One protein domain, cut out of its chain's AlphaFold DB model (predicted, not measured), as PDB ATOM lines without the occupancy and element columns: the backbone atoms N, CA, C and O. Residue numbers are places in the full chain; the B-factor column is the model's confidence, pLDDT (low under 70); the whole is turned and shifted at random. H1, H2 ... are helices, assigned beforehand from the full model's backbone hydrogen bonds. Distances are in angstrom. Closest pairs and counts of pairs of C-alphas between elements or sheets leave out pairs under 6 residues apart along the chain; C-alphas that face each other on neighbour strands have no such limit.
ATOM      1  N   ASP A  58     -28.610  40.895 -31.601       67.56
ATOM      2  CA  ASP A  58     -27.979  40.944 -30.281       67.56
ATOM      3  C   ASP A  58     -28.946  40.319 -29.258       67.56
ATOM      4  O   ASP A  58     -30.145  40.580 -29.331       67.56
ATOM      5  N   PRO A  59     -28.482  39.469 -28.321       69.94
ATOM      6  CA  PRO A  59     -29.362  38.725 -27.422       69.94
ATOM      7  C   PRO A  59     -30.035  39.655 -26.398       69.94
ATOM      8  O   PRO A  59     -29.597  39.767 -25.252       69.94
ATOM      9  N   SER A  60     -31.102  40.323 -26.830       80.25
ATOM     10  CA  SER A  60     -32.008  41.132 -26.024       80.25
ATOM     11  C   SER A  60     -32.999  40.244 -25.266       80.25
ATOM     12  O   SER A  60     -33.191  39.069 -25.594       80.25
ATOM     13  N   GLU A  61     -33.634  40.789 -24.229       86.38
ATOM     14  CA  GLU A  61     -34.683  40.065 -23.498       86.38
ATOM     15  C   GLU A  61     -35.884  39.750 -24.408       86.38
ATOM     16  O   GLU A  61     -36.416  38.644 -24.343       86.38
ATOM     17  N   GLU A  62     -36.235  40.653 -25.337       86.81
ATOM     18  CA  GLU A  62     -37.264  40.402 -26.361       86.81
ATOM     19  C   GLU A  62     -36.885  39.222 -27.270       86.81
ATOM     20  O   GLU A  62     -37.707  38.341 -27.519       86.81
ATOM     21  N   TYR A  63     -35.622  39.149 -27.713       87.06
ATOM     22  CA  TYR A  63     -35.128  38.030 -28.521       87.06
ATOM     23  C   TYR A  63     -35.214  36.701 -27.764       87.06
ATOM     24  O   TYR A  63     -35.722  35.712 -28.290       87.06
ATOM     25  N   LYS A  64     -34.752  36.662 -26.509       89.56
ATOM     26  CA  LYS A  64     -34.817  35.443 -25.686       89.56
ATOM     27  C   LYS A  64     -36.259  35.008 -25.430       89.56
ATOM     28  O   LYS A  64     -36.542  33.811 -25.481       89.56
ATOM     29  N   ALA A  65     -37.154  35.960 -25.166       92.69
ATOM     30  CA  ALA A  65     -38.572  35.692 -24.968       92.69
ATOM     31  C   ALA A  65     -39.206  35.084 -26.228       92.69
ATOM     32  O   ALA A  65     -39.907  34.078 -26.131       92.69
ATOM     33  N   GLU A  66     -38.892  35.625 -27.406       93.06
ATOM     34  CA  GLU A  66     -39.383  35.109 -28.686       93.06
ATOM     35  C   GLU A  66     -38.840  33.704 -28.997       93.06
ATOM     36  O   GLU A  66     -39.608  32.821 -29.377       93.06
ATOM     37  N   MET A  67     -37.550  33.447 -28.756       92.38
ATOM     38  CA  MET A  67     -36.970  32.105 -28.910       92.38
ATOM     39  C   MET A  67     -37.624  31.084 -27.973       92.38
ATOM     40  O   MET A  67     -37.888  29.950 -28.372       92.38
ATOM     41  N   LYS A  68     -37.902  31.476 -26.723       95.25
ATOM     42  CA  LYS A  68     -38.585  30.613 -25.752       95.25
ATOM     43  C   LYS A  68     -40.026  30.328 -26.182       95.25
ATOM     44  O   LYS A  68     -40.434  29.170 -26.174       95.25
ATOM     45  N   ARG A  69     -40.765  31.356 -26.616       96.44
ATOM     46  CA  ARG A  69     -42.132  31.230 -27.142       96.44
ATOM     47  C   ARG A  69     -42.183  30.258 -28.321       96.44
ATOM     48  O   ARG A  69     -42.976  29.321 -28.293       96.44
ATOM     49  N   HIS A  70     -41.336  30.455 -29.334       95.00
ATOM     50  CA  HIS A  70     -41.300  29.585 -30.515       95.00
ATOM     51  C   HIS A  70     -40.959  28.141 -30.140       95.00
ATOM     52  O   HIS A  70     -41.649  27.221 -30.574       95.00
ATOM     53  N   ALA A  71     -39.988  27.934 -29.245       94.12
ATOM     54  CA  ALA A  71     -39.650  26.601 -28.750       94.12
ATOM     55  C   ALA A  71     -40.832  25.910 -28.042       94.12
ATOM     56  O   ALA A  71     -41.066  24.719 -28.255       94.12
ATOM     57  N   GLU A  72     -41.599  26.636 -27.225       97.19
ATOM     58  CA  GLU A  72     -42.787  26.104 -26.547       97.19
ATOM     59  C   GLU A  72     -43.911  25.751 -27.531       97.19
ATOM     60  O   GLU A  72     -44.539  24.698 -27.395       97.19
ATOM     61  N   VAL A  73     -44.148  26.586 -28.547       95.75
ATOM     62  CA  VAL A  73     -45.153  26.303 -29.582       95.75
ATOM     63  C   VAL A  73     -44.734  25.097 -30.422       95.75
ATOM     64  O   VAL A  73     -45.524  24.169 -30.601       95.75
ATOM     65  N   MET A  74     -43.481  25.056 -30.875       93.44
ATOM     66  CA  MET A  74     -42.966  23.944 -31.673       93.44
ATOM     67  C   MET A  74     -42.943  22.634 -30.894       93.44
ATOM     68  O   MET A  74     -43.221  21.585 -31.470       93.44
ATOM     69  N   LYS A  75     -42.693  22.673 -29.580       96.25
ATOM     70  CA  LYS A  75     -42.830  21.490 -28.724       96.25
ATOM     71  C   LYS A  75     -44.240  20.900 -28.819       96.25
ATOM     72  O   LYS A  75     -44.358  19.710 -29.097       96.25
ATOM     73  N   LYS A  76     -45.283  21.725 -28.680       96.44
ATOM     74  CA  LYS A  76     -46.684  21.281 -28.796       96.44
ATOM     75  C   LYS A  76     -47.008  20.745 -30.189       96.44
ATOM     76  O   LYS A  76     -47.608  19.690 -30.323       96.44
ATOM     77  N   VAL A  77     -46.554  21.428 -31.242       94.00
ATOM     78  CA  VAL A  77     -46.748  20.967 -32.629       94.00
ATOM     79  C   VAL A  77     -46.092  19.598 -32.864       94.00
ATOM     80  O   VAL A  77     -46.643  18.746 -33.559       94.00
ATOM     81  N   MET A  78     -44.923  19.363 -32.268       92.69
ATOM     82  CA  MET A  78     -44.224  18.083 -32.368       92.69
ATOM     83  C   MET A  78     -44.869  16.983 -31.517       92.69
ATOM     84  O   MET A  78     -44.760  15.814 -31.886       92.69
ATOM     85  N   GLU A  79     -45.530  17.328 -30.411       95.69
ATOM     86  CA  GLU A  79     -46.388  16.412 -29.646       95.69
ATOM     87  C   GLU A  79     -47.599  15.989 -30.493       95.69
ATOM     88  O   GLU A  79     -47.752  14.796 -30.749       95.69
ATOM     89  N   ASP A  80     -48.335  16.941 -31.078       93.94
ATOM     90  CA  ASP A  80     -49.465  16.658 -31.981       93.94
ATOM     91  C   ASP A  80     -49.051  15.740 -33.151       93.94
ATOM     92  O   ASP A  80     -49.759  14.803 -33.531       93.94
ATOM     93  N   LEU A  81     -47.859  15.970 -33.718       93.31
ATOM     94  CA  LEU A  81     -47.315  15.141 -34.796       93.31
ATOM     95  C   LEU A  81     -46.973  13.717 -34.329       93.31
ATOM     96  O   LEU A  81     -47.115  12.765 -35.103       93.31
ATOM     97  N   ARG A  82     -46.485  13.547 -33.094       94.06
ATOM     98  CA  ARG A  82     -46.219  12.218 -32.517       94.06
ATOM     99  C   ARG A  82     -47.520  11.455 -32.311       94.06
ATOM    100  O   ARG A  82     -47.579  10.294 -32.711       94.06
ATOM    101  N   ASP A  83     -48.544  12.113 -31.788       95.75
ATOM    102  CA  ASP A  83     -49.852  11.500 -31.559       95.75
ATOM    103  C   ASP A  83     -50.505  11.088 -32.880       95.75
ATOM    104  O   ASP A  83     -50.978   9.958 -33.018       95.75
ATOM    105  N   LEU A  84     -50.433  11.940 -33.909       93.94
ATOM    106  CA  LEU A  84     -50.911  11.589 -35.246       93.94
ATOM    107  C   LEU A  84     -50.157  10.386 -35.834       93.94
ATOM    108  O   LEU A  84     -50.761   9.507 -36.444       93.94
ATOM    109  N   ARG A  85     -48.836  10.298 -35.628       92.62
ATOM    110  CA  ARG A  85     -48.042   9.135 -36.068       92.62
ATOM    111  C   ARG A  85     -48.459   7.844 -35.367       92.62
ATOM    112  O   ARG A  85     -48.413   6.791 -36.004       92.62
ATOM    113  N   LEU A  86     -48.826   7.909 -34.087       95.00
ATOM    114  CA  LEU A  86     -49.337   6.755 -33.348       95.00
ATOM    115  C   LEU A  86     -50.690   6.311 -33.908       95.00
ATOM    116  O   LEU A  86     -50.811   5.149 -34.289       95.00
ATOM    117  N   LYS A  87     -51.628   7.245 -34.102       94.75
ATOM    118  CA  LYS A  87     -52.939   6.968 -34.716       94.75
ATOM    119  C   LYS A  87     -52.813   6.337 -36.102       94.75
ATOM    120  O   LYS A  87     -53.395   5.293 -36.363       94.75
ATOM    121  N   ILE A  88     -51.971   6.905 -36.972       92.31
ATOM    122  CA  ILE A  88     -51.711   6.345 -38.309       92.31
ATOM    123  C   ILE A  88     -51.159   4.918 -38.208       92.31
ATOM    124  O   ILE A  88     -51.564   4.042 -38.969       92.31
ATOM    125  N   ARG A  89     -50.226   4.662 -37.282       92.50
ATOM    126  CA  ARG A  89     -49.651   3.323 -37.089       92.50
ATOM    127  C   ARG A  89     -50.706   2.320 -36.632       92.50
ATOM    128  O   ARG A  89     -50.670   1.179 -37.087       92.50
ATOM    129  N   GLU A  90     -51.585   2.716 -35.723       94.38
ATOM    130  CA  GLU A  90     -52.680   1.880 -35.231       94.38
ATOM    131  C   GLU A  90     -53.676   1.577 -36.349       94.38
ATOM    132  O   GLU A  90     -53.901   0.402 -36.629       94.38
ATOM    133  N   SER A  91     -54.115   2.585 -37.107       92.56
ATOM    134  CA  SER A  91     -55.003   2.376 -38.258       92.56
ATOM    135  C   SER A  91     -54.381   1.477 -39.331       92.56
ATOM    136  O   SER A  91     -55.054   0.598 -39.852       92.56
ATOM    137  N   ILE A  92     -53.080   1.608 -39.633       91.00
ATOM    138  CA  ILE A  92     -52.402   0.683 -40.565       91.00
ATOM    139  C   ILE A  92     -52.428  -0.755 -40.031       91.00
ATOM    140  O   ILE A  92     -52.594  -1.691 -40.809       91.00
ATOM    141  N   ARG A  93     -52.238  -0.956 -38.719       91.62
ATOM    142  CA  ARG A  93     -52.284  -2.296 -38.113       91.62
ATOM    143  C   ARG A  93     -53.685  -2.897 -38.166       91.62
ATOM    144  O   ARG A  93     -53.792  -4.099 -38.381       91.62
ATOM    145  N   GLU A  94     -54.715  -2.094 -37.938       92.81
ATOM    146  CA  GLU A  94     -56.116  -2.523 -38.001       92.81
ATOM    147  C   GLU A  94     -56.516  -2.884 -39.431       92.81
ATOM    148  O   GLU A  94     -56.930  -4.013 -39.670       92.81
ATOM    149  N   GLU A  95     -56.267  -1.999 -40.398       89.75
ATOM    150  CA  GLU A  95     -56.538  -2.264 -41.817       89.75
ATOM    151  C   GLU A  95     -55.773  -3.490 -42.330       89.75
ATOM    152  O   GLU A  95     -56.310  -4.310 -43.069       89.75
ATOM    153  N   TYR A  96     -54.531  -3.686 -41.879       91.12
ATOM    154  CA  TYR A  96     -53.769  -4.888 -42.211       91.12
ATOM    155  C   TYR A  96     -54.407  -6.172 -41.663       91.12
ATOM    156  O   TYR A  96     -54.383  -7.197 -42.343       91.12
ATOM    157  N   LYS A  97     -54.964  -6.143 -40.444       91.19
ATOM    158  CA  LYS A  97     -55.676  -7.296 -39.869       91.19
ATOM    159  C   LYS A  97     -56.980  -7.566 -40.614       91.19
ATOM    160  O   LYS A  97     -57.214  -8.714 -40.973       91.19
ATOM    161  N   ASN A  98     -57.756  -6.523 -40.904       91.19
ATOM    162  CA  ASN A  98     -59.008  -6.628 -41.654       91.19
ATOM    163  C   ASN A  98     -58.768  -7.229 -43.045       91.19
ATOM    164  O   ASN A  98     -59.475  -8.144 -43.459       91.19
ATOM    165  N   GLU A  99     -57.725  -6.774 -43.742       88.44
ATOM    166  CA  GLU A  99     -57.351  -7.310 -45.052       88.44
ATOM    167  C   GLU A  99     -56.889  -8.772 -44.950       88.44
ATOM    168  O   GLU A  99     -57.272  -9.605 -45.766       88.44
ATOM    169  N   LEU A 100     -56.108  -9.123 -43.923       88.75
ATOM    170  CA  LEU A 100     -55.689 -10.507 -43.686       88.75
ATOM    171  C   LEU A 100     -56.889 -11.436 -43.426       88.75
ATOM    172  O   LEU A 100     -56.911 -12.564 -43.916       88.75
ATOM    173  N   GLU A 101     -57.868 -10.979 -42.645       88.38
ATOM    174  CA  GLU A 101     -59.102 -11.717 -42.366       88.38
ATOM    175  C   GLU A 101     -59.965 -11.862 -43.620       88.38
ATOM    176  O   GLU A 101     -60.435 -12.966 -43.899       88.38
ATOM    177  N   ARG A 102     -60.089 -10.806 -44.437       88.25
ATOM    178  CA  ARG A 102     -60.778 -10.874 -45.733       88.25
ATOM    179  C   ARG A 102     -60.148 -11.933 -46.638       88.25
ATOM    180  O   ARG A 102     -60.850 -12.811 -47.124       88.25
ATOM    181  N   LEU A 103     -58.821 -11.921 -46.775       88.25
ATOM    182  CA  LEU A 103     -58.093 -12.874 -47.621       88.25
ATOM    183  C   LEU A 103     -58.177 -14.320 -47.106       88.25
ATOM    184  O   LEU A 103     -58.187 -15.245 -47.917       88.25
ATOM    185  N   ARG A 104     -58.250 -14.523 -45.783       86.56
ATOM    186  CA  ARG A 104     -58.496 -15.841 -45.170       86.56
ATOM    187  C   ARG A 104     -59.905 -16.353 -45.455       86.56
ATOM    188  O   ARG A 104     -60.055 -17.517 -45.797       86.56
ATOM    189  N   ASN A 105     -60.912 -15.489 -45.345       87.88
ATOM    190  CA  ASN A 105     -62.302 -15.853 -45.616       87.88
ATOM    191  C   ASN A 105     -62.556 -16.094 -47.114       87.88
ATOM    192  O   ASN A 105     -63.342 -16.965 -47.465       87.88
ATOM    193  N   GLU A 106     -61.879 -15.348 -47.991       86.75
ATOM    194  CA  GLU A 106     -61.935 -15.531 -49.449       86.75
ATOM    195  C   GLU A 106     -61.188 -16.792 -49.921       86.75
ATOM    196  O   GLU A 106     -61.485 -17.307 -50.995       86.75
ATOM    197  N   ASN A 107     -60.232 -17.304 -49.132       83.75
ATOM    198  CA  ASN A 107     -59.415 -18.474 -49.473       83.75
ATOM    199  C   ASN A 107     -59.347 -19.474 -48.301       83.75
ATOM    200  O   ASN A 107     -58.263 -19.683 -47.746       83.75
ATOM    201  N   PRO A 108     -60.474 -20.100 -47.913       77.81
ATOM    202  CA  PRO A 108     -60.529 -20.977 -46.741       77.81
ATOM    203  C   PRO A 108     -59.650 -22.229 -46.888       77.81
ATOM    204  O   PRO A 108     -59.105 -22.709 -45.898       77.81
ATOM    205  N   ASP A 109     -59.456 -22.708 -48.121       79.12
ATOM    206  CA  ASP A 109     -58.691 -23.927 -48.423       79.12
ATOM    207  C   ASP A 109     -57.204 -23.659 -48.722       79.12
ATOM    208  O   ASP A 109     -56.427 -24.586 -48.963       79.12
ATOM    209  N   ALA A 110     -56.775 -22.393 -48.728       73.44
ATOM    210  CA  ALA A 110     -55.383 -22.051 -48.983       73.44
ATOM    211  C   ALA A 110     -54.541 -22.262 -47.719       73.44
ATOM    212  O   ALA A 110     -54.657 -21.523 -46.744       73.44
ATOM    213  N   GLU A 111     -53.597 -23.203 -47.780       71.19
ATOM    214  CA  GLU A 111     -52.629 -23.468 -46.702       71.19
ATOM    215  C   GLU A 111     -51.851 -22.198 -46.291       71.19
ATOM    216  O   GLU A 111     -51.463 -22.027 -45.132       71.19
ATOM    217  N   LYS A 112     -51.665 -21.260 -47.234       76.31
ATOM    218  CA  LYS A 112     -51.185 -19.895 -46.982       76.31
ATOM    219  C   LYS A 112     -51.978 -18.890 -47.827       76.31
ATOM    220  O   LYS A 112     -51.757 -18.844 -49.040       76.31
ATOM    221  N   PRO A 113     -52.847 -18.056 -47.225       75.12
ATOM    222  CA  PRO A 113     -53.547 -17.011 -47.961       75.12
ATOM    223  C   PRO A 113     -52.556 -15.984 -48.536       75.12
ATOM    224  O   PRO A 113     -51.446 -15.816 -48.003       75.12
ATOM    225  N   PRO A 114     -52.936 -15.280 -49.617       83.75
ATOM    226  CA  PRO A 114     -52.123 -14.218 -50.196       83.75
ATOM    227  C   PRO A 114     -51.807 -13.127 -49.162       83.75
ATOM    228  O   PRO A 114     -52.536 -12.902 -48.196       83.75
ATOM    229  N   LYS A 115     -50.668 -12.451 -49.345       87.25
ATOM    230  CA  LYS A 115     -50.243 -11.382 -48.435       87.25
ATOM    231  C   LYS A 115     -51.075 -10.112 -48.685       87.25
ATOM    232  O   LYS A 115     -51.258  -9.766 -49.851       87.25
ATOM    233  N   PRO A 116     -51.485  -9.377 -47.633       87.19
ATOM    234  CA  PRO A 116     -52.175  -8.095 -47.775       87.19
ATOM    235  C   PRO A 116     -51.383  -7.082 -48.608       87.19
ATOM    236  O   PRO A 116     -50.155  -6.983 -48.481       87.19
ATOM    237  N   ASN A 117     -52.079  -6.275 -49.413       90.12
ATOM    238  CA  ASN A 117     -51.447  -5.209 -50.185       90.12
ATOM    239  C   ASN A 117     -51.146  -3.987 -49.304       90.12
ATOM    240  O   ASN A 117     -51.944  -3.064 -49.146       90.12
ATOM    241  N   ILE A 118     -49.936  -3.961 -48.746       88.88
ATOM    242  CA  ILE A 118     -49.488  -2.907 -47.823       88.88
ATOM    243  C   ILE A 118     -49.542  -1.508 -48.461       88.88
ATOM    244  O   ILE A 118     -49.800  -0.530 -47.761       88.88
ATOM    245  N   LYS A 119     -49.296  -1.380 -49.774       91.44
ATOM    246  CA  LYS A 119     -49.285  -0.067 -50.439       91.44
ATOM    247  C   LYS A 119     -50.676   0.556 -50.462       91.44
ATOM    248  O   LYS A 119     -50.807   1.724 -50.110       91.44
ATOM    249  N   GLU A 120     -51.689  -0.232 -50.806       91.12
ATOM    250  CA  GLU A 120     -53.085   0.215 -50.824       91.12
ATOM    251  C   GLU A 120     -53.572   0.572 -49.420       91.12
ATOM    252  O   GLU A 120     -54.136   1.646 -49.231       91.12
ATOM    253  N   ILE A 121     -53.249  -0.248 -48.412       86.25
ATOM    254  CA  ILE A 121     -53.565   0.050 -47.006       86.25
ATOM    255  C   ILE A 121     -52.960   1.397 -46.585       86.25
ATOM    256  O   ILE A 121     -53.644   2.255 -46.024       86.25
ATOM    257  N   ILE A 122     -51.677   1.620 -46.888       86.94
ATOM    258  CA  ILE A 122     -51.005   2.884 -46.568       86.94
ATOM    259  C   ILE A 122     -51.667   4.056 -47.299       86.94
ATOM    260  O   ILE A 122     -51.811   5.125 -46.708       86.94
ATOM    261  N   GLU A 123     -52.059   3.899 -48.562       92.44
ATOM    262  CA  GLU A 123     -52.744   4.954 -49.313       92.44
ATOM    263  C   GLU A 123     -54.126   5.285 -48.745       92.44
ATOM    264  O   GLU A 123     -54.458   6.466 -48.625       92.44
ATOM    265  N   THR A 124     -54.902   4.281 -48.339       90.75
ATOM    266  CA  THR A 124     -56.209   4.468 -47.694       90.75
ATOM    267  C   THR A 124     -56.063   5.220 -46.376       90.75
ATOM    268  O   THR A 124     -56.702   6.256 -46.181       90.75
ATOM    269  N   VAL A 125     -55.134   4.792 -45.513       89.12
ATOM    270  CA  VAL A 125     -54.868   5.478 -44.239       89.12
ATOM    271  C   VAL A 125     -54.324   6.893 -44.476       89.12
ATOM    272  O   VAL A 125     -54.719   7.837 -43.794       89.12
ATOM    273  N   ARG A 126     -53.463   7.096 -45.480       86.12
ATOM    274  CA  ARG A 126     -52.984   8.440 -45.847       86.12
ATOM    275  C   ARG A 126     -54.118   9.362 -46.277       86.12
ATOM    276  O   ARG A 126     -54.078  10.536 -45.924       86.12
ATOM    277  N   LYS A 127     -55.103   8.862 -47.030       93.31
ATOM    278  CA  LYS A 127     -56.286   9.642 -47.430       93.31
ATOM    279  C   LYS A 127     -57.141  10.013 -46.221       93.31
ATOM    280  O   LYS A 127     -57.560  11.164 -46.136       93.31
ATOM    281  N   LEU A 128     -57.325   9.085 -45.279       94.06
ATOM    282  CA  LEU A 128     -58.080   9.317 -44.045       94.06
ATOM    283  C   LEU A 128     -57.491  10.475 -43.223       94.06
ATOM    284  O   LEU A 128     -58.211  11.392 -42.844       94.06
ATOM    285  N   TYR A 129     -56.171  10.481 -43.026       93.12
ATOM    286  CA  TYR A 129     -55.478  11.494 -42.218       93.12
ATOM    287  C   TYR A 129     -54.921  12.677 -43.031       93.12
ATOM    288  O   TYR A 129     -54.151  13.487 -42.510       93.12
ATOM    289  N   ALA A 130     -55.280  12.811 -44.311       93.06
ATOM    290  CA  ALA A 130     -54.707  13.833 -45.190       93.06
ATOM    291  C   ALA A 130     -54.955  15.262 -44.677       93.06
ATOM    292  O   ALA A 130     -54.073  16.120 -44.773       93.06
ATOM    293  N   GLN A 131     -56.145  15.517 -44.127       94.12
ATOM    294  CA  GLN A 131     -56.500  16.824 -43.574       94.12
ATOM    295  C   GLN A 131     -55.711  17.138 -42.299       94.12
ATOM    296  O   GLN A 131     -55.183  18.242 -42.187       94.12
ATOM    297  N   ASP A 132     -55.539  16.162 -41.406       92.56
ATOM    298  CA  ASP A 132     -54.782  16.332 -40.160       92.56
ATOM    299  C   ASP A 132     -53.299  16.591 -40.428       92.56
ATOM    300  O   ASP A 132     -52.709  17.524 -39.877       92.56
ATOM    301  N   ILE A 133     -52.699  15.820 -41.344       91.44
ATOM    302  CA  ILE A 133     -51.314  16.034 -41.782       91.44
ATOM    303  C   ILE A 133     -51.171  17.453 -42.340       91.44
ATOM    304  O   ILE A 133     -50.256  18.186 -41.958       91.44
ATOM    305  N   LYS A 134     -52.095  17.869 -43.215       93.62
ATOM    306  CA  LYS A 134     -52.082  19.213 -43.800       93.62
ATOM    307  C   LYS A 134     -52.231  20.298 -42.733       93.62
ATOM    308  O   LYS A 134     -51.526  21.303 -42.812       93.62
ATOM    309  N   ALA A 135     -53.102  20.111 -41.746       94.19
ATOM    310  CA  ALA A 135     -53.320  21.069 -40.666       94.19
ATOM    311  C   ALA A 135     -52.058  21.252 -39.806       94.19
ATOM    312  O   ALA A 135     -51.649  22.387 -39.558       94.19
ATOM    313  N   ILE A 136     -51.386  20.158 -39.427       92.81
ATOM    314  CA  ILE A 136     -50.129  20.221 -38.666       92.81
ATOM    315  C   ILE A 136     -49.025  20.885 -39.493       92.81
ATOM    316  O   ILE A 136     -48.358  21.794 -39.003       92.81
ATOM    317  N   CYS A 137     -48.849  20.490 -40.758       91.88
ATOM    318  CA  CYS A 137     -47.849  21.107 -41.631       91.88
ATOM    319  C   CYS A 137     -48.099  22.608 -41.830       91.88
ATOM    320  O   CYS A 137     -47.149  23.386 -41.819       91.88
ATOM    321  N   THR A 138     -49.361  23.019 -41.972       93.88
ATOM    322  CA  THR A 138     -49.730  24.437 -42.097       93.88
ATOM    323  C   THR A 138     -49.365  25.199 -40.825       93.88
ATOM    324  O   THR A 138     -48.696  26.220 -40.905       93.88
ATOM    325  N   ARG A 139     -49.683  24.648 -39.643       93.62
ATOM    326  CA  ARG A 139     -49.299  25.243 -38.352       93.62
ATOM    327  C   ARG A 139     -47.791  25.432 -38.195       93.62
ATOM    328  O   ARG A 139     -47.389  26.459 -37.664       93.62
ATOM    329  N   ILE A 140     -46.974  24.467 -38.630       92.56
ATOM    330  CA  ILE A 140     -45.504  24.593 -38.597       92.56
ATOM    331  C   ILE A 140     -45.069  25.804 -39.423       92.56
ATOM    332  O   ILE A 140     -44.353  26.667 -38.930       92.56
ATOM    333  N   VAL A 141     -45.532  25.872 -40.674       93.44
ATOM    334  CA  VAL A 141     -45.130  26.929 -41.607       93.44
ATOM    335  C   VAL A 141     -45.602  28.299 -41.126       93.44
ATOM    336  O   VAL A 141     -44.813  29.240 -41.117       93.44
ATOM    337  N   ASP A 142     -46.855  28.414 -40.694       94.31
ATOM    338  CA  ASP A 142     -47.416  29.674 -40.201       94.31
ATOM    339  C   ASP A 142     -46.678  30.171 -38.951       94.31
ATOM    340  O   ASP A 142     -46.429  31.369 -38.799       94.31
ATOM    341  N   GLU A 143     -46.297  29.256 -38.058       94.56
ATOM    342  CA  GLU A 143     -45.554  29.598 -36.851       94.56
ATOM    343  C   GLU A 143     -44.109  30.014 -37.158       94.56
ATOM    344  O   GLU A 143     -43.617  30.977 -36.570       94.56
ATOM    345  N   ASP A 144     -43.448  29.365 -38.118       91.69
ATOM    346  CA  ASP A 144     -42.112  29.758 -38.577       91.69
ATOM    347  C   ASP A 144     -42.116  31.129 -39.271       91.69
ATOM    348  O   ASP A 144     -41.195  31.933 -39.072       91.69
ATOM    349  N   ILE A 145     -43.165  31.433 -40.045       92.44
ATOM    350  CA  ILE A 145     -43.375  32.765 -40.629       92.44
ATOM    351  C   ILE A 145     -43.504  33.796 -39.507       92.44
ATOM    352  O   ILE A 145     -42.741  34.761 -39.477       92.44
ATOM    353  N   ARG A 146     -44.400  33.560 -38.542       95.19
ATOM    354  CA  ARG A 146     -44.628  34.476 -37.417       95.19
ATOM    355  C   ARG A 146     -43.368  34.689 -36.580       95.19
ATOM    356  O   ARG A 146     -43.051  35.818 -36.215       95.19
ATOM    357  N   HIS A 147     -42.627  33.621 -36.299       93.25
ATOM    358  CA  HIS A 147     -41.355  33.704 -35.589       93.25
ATOM    359  C   HIS A 147     -40.352  34.584 -36.343       93.25
ATOM    360  O   HIS A 147     -39.755  35.494 -35.767       93.25
ATOM    361  N   SER A 148     -40.225  34.378 -37.654       90.44
ATOM    362  CA  SER A 148     -39.338  35.170 -38.509       90.44
ATOM    363  C   SER A 148     -39.740  36.648 -38.557       90.44
ATOM    364  O   SER A 148     -38.877  37.527 -38.512       90.44
ATOM    365  N   GLU A 149     -41.040  36.941 -38.611       92.19
ATOM    366  CA  GLU A 149     -41.578  38.305 -38.564       92.19
ATOM    367  C   GLU A 149     -41.280  38.993 -37.225       92.19
ATOM    368  O   GLU A 149     -40.820  40.140 -37.215       92.19
ATOM    369  N   ASN A 150     -41.451  38.287 -36.104       92.38
ATOM    370  CA  ASN A 150     -41.135  38.800 -34.770       92.38
ATOM    371  C   ASN A 150     -39.639  39.095 -34.619       92.38
ATOM    372  O   ASN A 150     -39.258  40.178 -34.169       92.38
ATOM    373  N   LEU A 151     -38.777  38.174 -35.058       89.00
ATOM    374  CA  LEU A 151     -37.331  38.387 -35.062       89.00
ATOM    375  C   LEU A 151     -36.939  39.588 -35.931       89.00
ATOM    376  O   LEU A 151     -36.107  40.406 -35.532       89.00
ATOM    377  N   LEU A 152     -37.564  39.742 -37.101       88.25
ATOM    378  CA  LEU A 152     -37.336  40.894 -37.966       88.25
ATOM    379  C   LEU A 152     -37.767  42.202 -37.287       88.25
ATOM    380  O   LEU A 152     -37.075  43.211 -37.430       88.25
ATOM    381  N   ALA A 153     -38.880  42.201 -36.552       89.94
ATOM    382  CA  ALA A 153     -39.351  43.362 -35.806       89.94
ATOM    383  C   ALA A 153     -38.372  43.762 -34.691       89.94
ATOM    384  O   ALA A 153     -37.994  44.932 -34.616       89.94
ATOM    385  N   ILE A 154     -37.894  42.799 -33.892       86.75
ATOM    386  CA  ILE A 154     -36.880  43.027 -32.846       86.75
ATOM    387  C   ILE A 154     -35.622  43.643 -33.467       86.75
ATOM    388  O   ILE A 154     -35.150  44.700 -33.055       86.75
ATOM    389  N   LYS A 155     -35.139  43.046 -34.556       83.06
ATOM    390  CA  LYS A 155     -33.954  43.526 -35.264       83.06
ATOM    391  C   LYS A 155     -34.114  44.931 -35.847       83.06
ATOM    392  O   LYS A 155     -33.152  45.692 -35.881       83.06
ATOM    393  N   LYS A 156     -35.306  45.277 -36.342       86.88
ATOM    394  CA  LYS A 156     -35.602  46.628 -36.839       86.88
ATOM    395  C   LYS A 156     -35.534  47.662 -35.717       86.88
ATOM    396  O   LYS A 156     -35.008  48.742 -35.964       86.88
ATOM    397  N   LYS A 157     -36.011  47.336 -34.508       86.00
ATOM    398  CA  LYS A 157     -35.872  48.214 -33.331       86.00
ATOM    399  C   LYS A 157     -34.404  48.409 -32.951       86.00
ATOM    400  O   LYS A 157     -33.977  49.529 -32.704       86.00
ATOM    401  N   ASP A 158     -33.621  47.333 -32.994       81.50
ATOM    402  CA  ASP A 158     -32.195  47.355 -32.656       81.50
ATOM    403  C   ASP A 158     -31.293  47.831 -33.812       81.50
ATOM    404  O   ASP A 158     -30.066  47.801 -33.691       81.50
ATOM    405  N   ARG A 159     -31.867  48.285 -34.937       81.50
ATOM    406  CA  ARG A 159     -31.123  48.636 -36.157       81.50
ATOM    407  C   ARG A 159     -30.022  49.652 -35.883       81.50
ATOM    408  O   ARG A 159     -28.884  49.417 -36.278       81.50
ATOM    409  N   ASP A 160     -30.347  50.765 -35.236       79.69
ATOM    410  CA  ASP A 160     -29.390  51.860 -35.048       79.69
ATOM    411  C   ASP A 160     -28.243  51.435 -34.125       79.69
ATOM    412  O   ASP A 160     -27.075  51.706 -34.404       79.69
ATOM    413  N   ARG A 161     -28.554  50.641 -33.094       75.69
ATOM    414  CA  ARG A 161     -27.563  50.021 -32.209       75.69
ATOM    415  C   ARG A 161     -26.671  49.024 -32.953       75.69
ATOM    416  O   ARG A 161     -25.456  49.012 -32.753       75.69
ATOM    417  N   ALA A 162     -27.249  48.211 -33.835       73.94
ATOM    418  CA  ALA A 162     -26.502  47.276 -34.672       73.94
ATOM    419  C   ALA A 162     -25.570  48.012 -35.652       73.94
ATOM    420  O   ALA A 162     -24.412  47.622 -35.811       73.94
ATOM    421  N   VAL A 163     -26.034  49.112 -36.256       78.06
ATOM    422  CA  VAL A 163     -25.225  49.987 -37.121       78.06
ATOM    423  C   VAL A 163     -24.076  50.622 -36.334       78.06
ATOM    424  O   VAL A 163     -22.936  50.615 -36.802       78.06
ATOM    425  N   GLU A 164     -24.328  51.106 -35.117       76.12
ATOM    426  CA  GLU A 164     -23.293  51.672 -34.247       76.12
ATOM    427  C   GLU A 164     -22.235  50.622 -33.857       76.12
ATOM    428  O   GLU A 164     -21.028  50.876 -33.934       76.12
ATOM    429  N   ASN A 165     -22.665  49.413 -33.483       71.75
ATOM    430  CA  ASN A 165     -21.780  48.294 -33.148       71.75
ATOM    431  C   ASN A 165     -20.923  47.855 -34.347       71.75
ATOM    432  O   ASN A 165     -19.720  47.591 -34.196       71.75
ATOM    433  N   LEU A 166     -21.510  47.824 -35.546       71.44
ATOM    434  CA  LEU A 166     -20.782  47.557 -36.783       71.44
ATOM    435  C   LEU A 166     -19.745  48.656 -37.051       71.44
ATOM    436  O   LEU A 166     -18.576  48.349 -37.289       71.44
ATOM    437  N   GLY A 167     -20.132  49.928 -36.911       70.69
ATOM    438  CA  GLY A 167     -19.238  51.080 -37.054       70.69
ATOM    439  C   GLY A 167     -18.054  51.039 -36.083       70.69
ATOM    440  O   GLY A 167     -16.906  51.211 -36.497       70.69
ATOM    441  N   LYS A 168     -18.291  50.711 -34.805       69.62
ATOM    442  CA  LYS A 168     -17.231  50.500 -33.798       69.62
ATOM    443  C   LYS A 168     -16.281  49.369 -34.188       69.62
ATOM    444  O   LYS A 168     -15.078  49.467 -33.940       69.62
ATOM    445  N   THR A 169     -16.796  48.300 -34.788       66.00
ATOM    446  CA  THR A 169     -15.977  47.142 -35.156       66.00
ATOM    447  C   THR A 169     -15.105  47.422 -36.379       66.00
ATOM    448  O   THR A 169     -13.901  47.155 -36.343       66.00
ATOM    449  N   VAL A 170     -15.665  48.045 -37.417       65.69
ATOM    450  CA  VAL A 170     -14.905  48.499 -38.593       65.69
ATOM    451  C   VAL A 170     -13.884  49.573 -38.185       65.69
ATOM    452  O   VAL A 170     -12.714  49.495 -38.555       65.69
ATOM    453  N   GLY A 171     -14.273  50.521 -37.327       59.75
ATOM    454  CA  GLY A 171     -13.388  51.569 -36.813       59.75
ATOM    455  C   GLY A 171     -12.223  51.053 -35.955       59.75
ATOM    456  O   GLY A 171     -11.119  51.597 -36.030       59.75
ATOM    457  N   ARG A 172     -12.415  49.978 -35.173       57.12
ATOM    458  CA  ARG A 172     -11.317  49.308 -34.443       57.12
ATOM    459  C   ARG A 172     -10.345  48.592 -35.381       57.12
ATOM    460  O   ARG A 172      -9.149  48.627 -35.109       57.12
ATOM    461  N   SER A 173     -10.836  48.008 -36.476       52.56
ATOM    462  CA  SER A 173      -9.992  47.386 -37.507       52.56
ATOM    463  C   SER A 173      -9.090  48.399 -38.219       52.56
ATOM    464  O   SER A 173      -7.989  48.051 -38.617       52.56
TER     465      SER A 173
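AT A GLANCE: This is residues 58 to 173 of the 217 residues of an uncharacterized protein of Planctomycetes bacterium (UniProt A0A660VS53). This is a long, thin rod of two helical strokes: the long helix H1 makes most of its length, and the chain then folds back through the loop of residues 107 to 117, crosses to H1 with the short, steeply tilted H2, and returns side by side with H1, the opposite way, as H3. At the far end of H3 the chain turns into H4, whose residues 163 to 173 stick out free. The printed part has 116 residues with four named helices, in the order H1, H2, H3, H4, and no named strand; its class is all helix. It is extended, with a radius of gyration of the C-alphas of 26.0 A, and spans 88 by 27 by 17 A.

HOW THE PARTS SIT: Start with the longest helix, H1, residues 61 to 106. With its residues 62 to 84 alone it touches H3, residues 130 to 157; the closest C-alphas are those of His 70 and His 147, 6.5 A apart. The two run opposite ways at a shallow tilt of 10 degrees. Further along H1, its residues 88 to 96 alone touch H2, residues 118 to 128, and here the closest C-alphas are those of Glu 95 and Ile 121, 6.4 A apart. H1 and H2 run opposite ways at a steep tilt of 52 degrees. H2 and H3 meet only through their tight link, Tyr 129. Look past Asp 158 for H4, residues 159 to 173, which meets H3 only through their tight link and is apart from H1 and from H2. In H1, H2, H3 and H4 every pair of O i and N i+4 is within hydrogen-bond range.

IN THESE COORDINATES: Find C-alpha 61 at (-34.683, 40.065, -23.498); from there H1 runs 67.1 A to C-alpha 106 at (-61.935, -15.531, -49.449). H3 begins at C-alpha 130, at (-54.707, 13.833, -45.190), and is 41.0 A long from first to last C-alpha. Before it, H2 takes 15.4 A from C-alpha 118 to C-alpha 128. H4 covers 21.2 A and ends at C-alpha 173, at (-9.992, 47.386, -37.507).

THE WHOLE: The two C-alphas farthest apart are those of Asp 109 and Gly 171, 88.8 A. Without residues 163 to 173, the body of 105 residues spans 82 by 17 by 16 A. The printed part has no cut, and the link from H1 to H2, with 11 residues between them, is long. The mean pLDDT of the printed part is 87.2; look for values under 70 at residues 58 to 59 and 168 to 173.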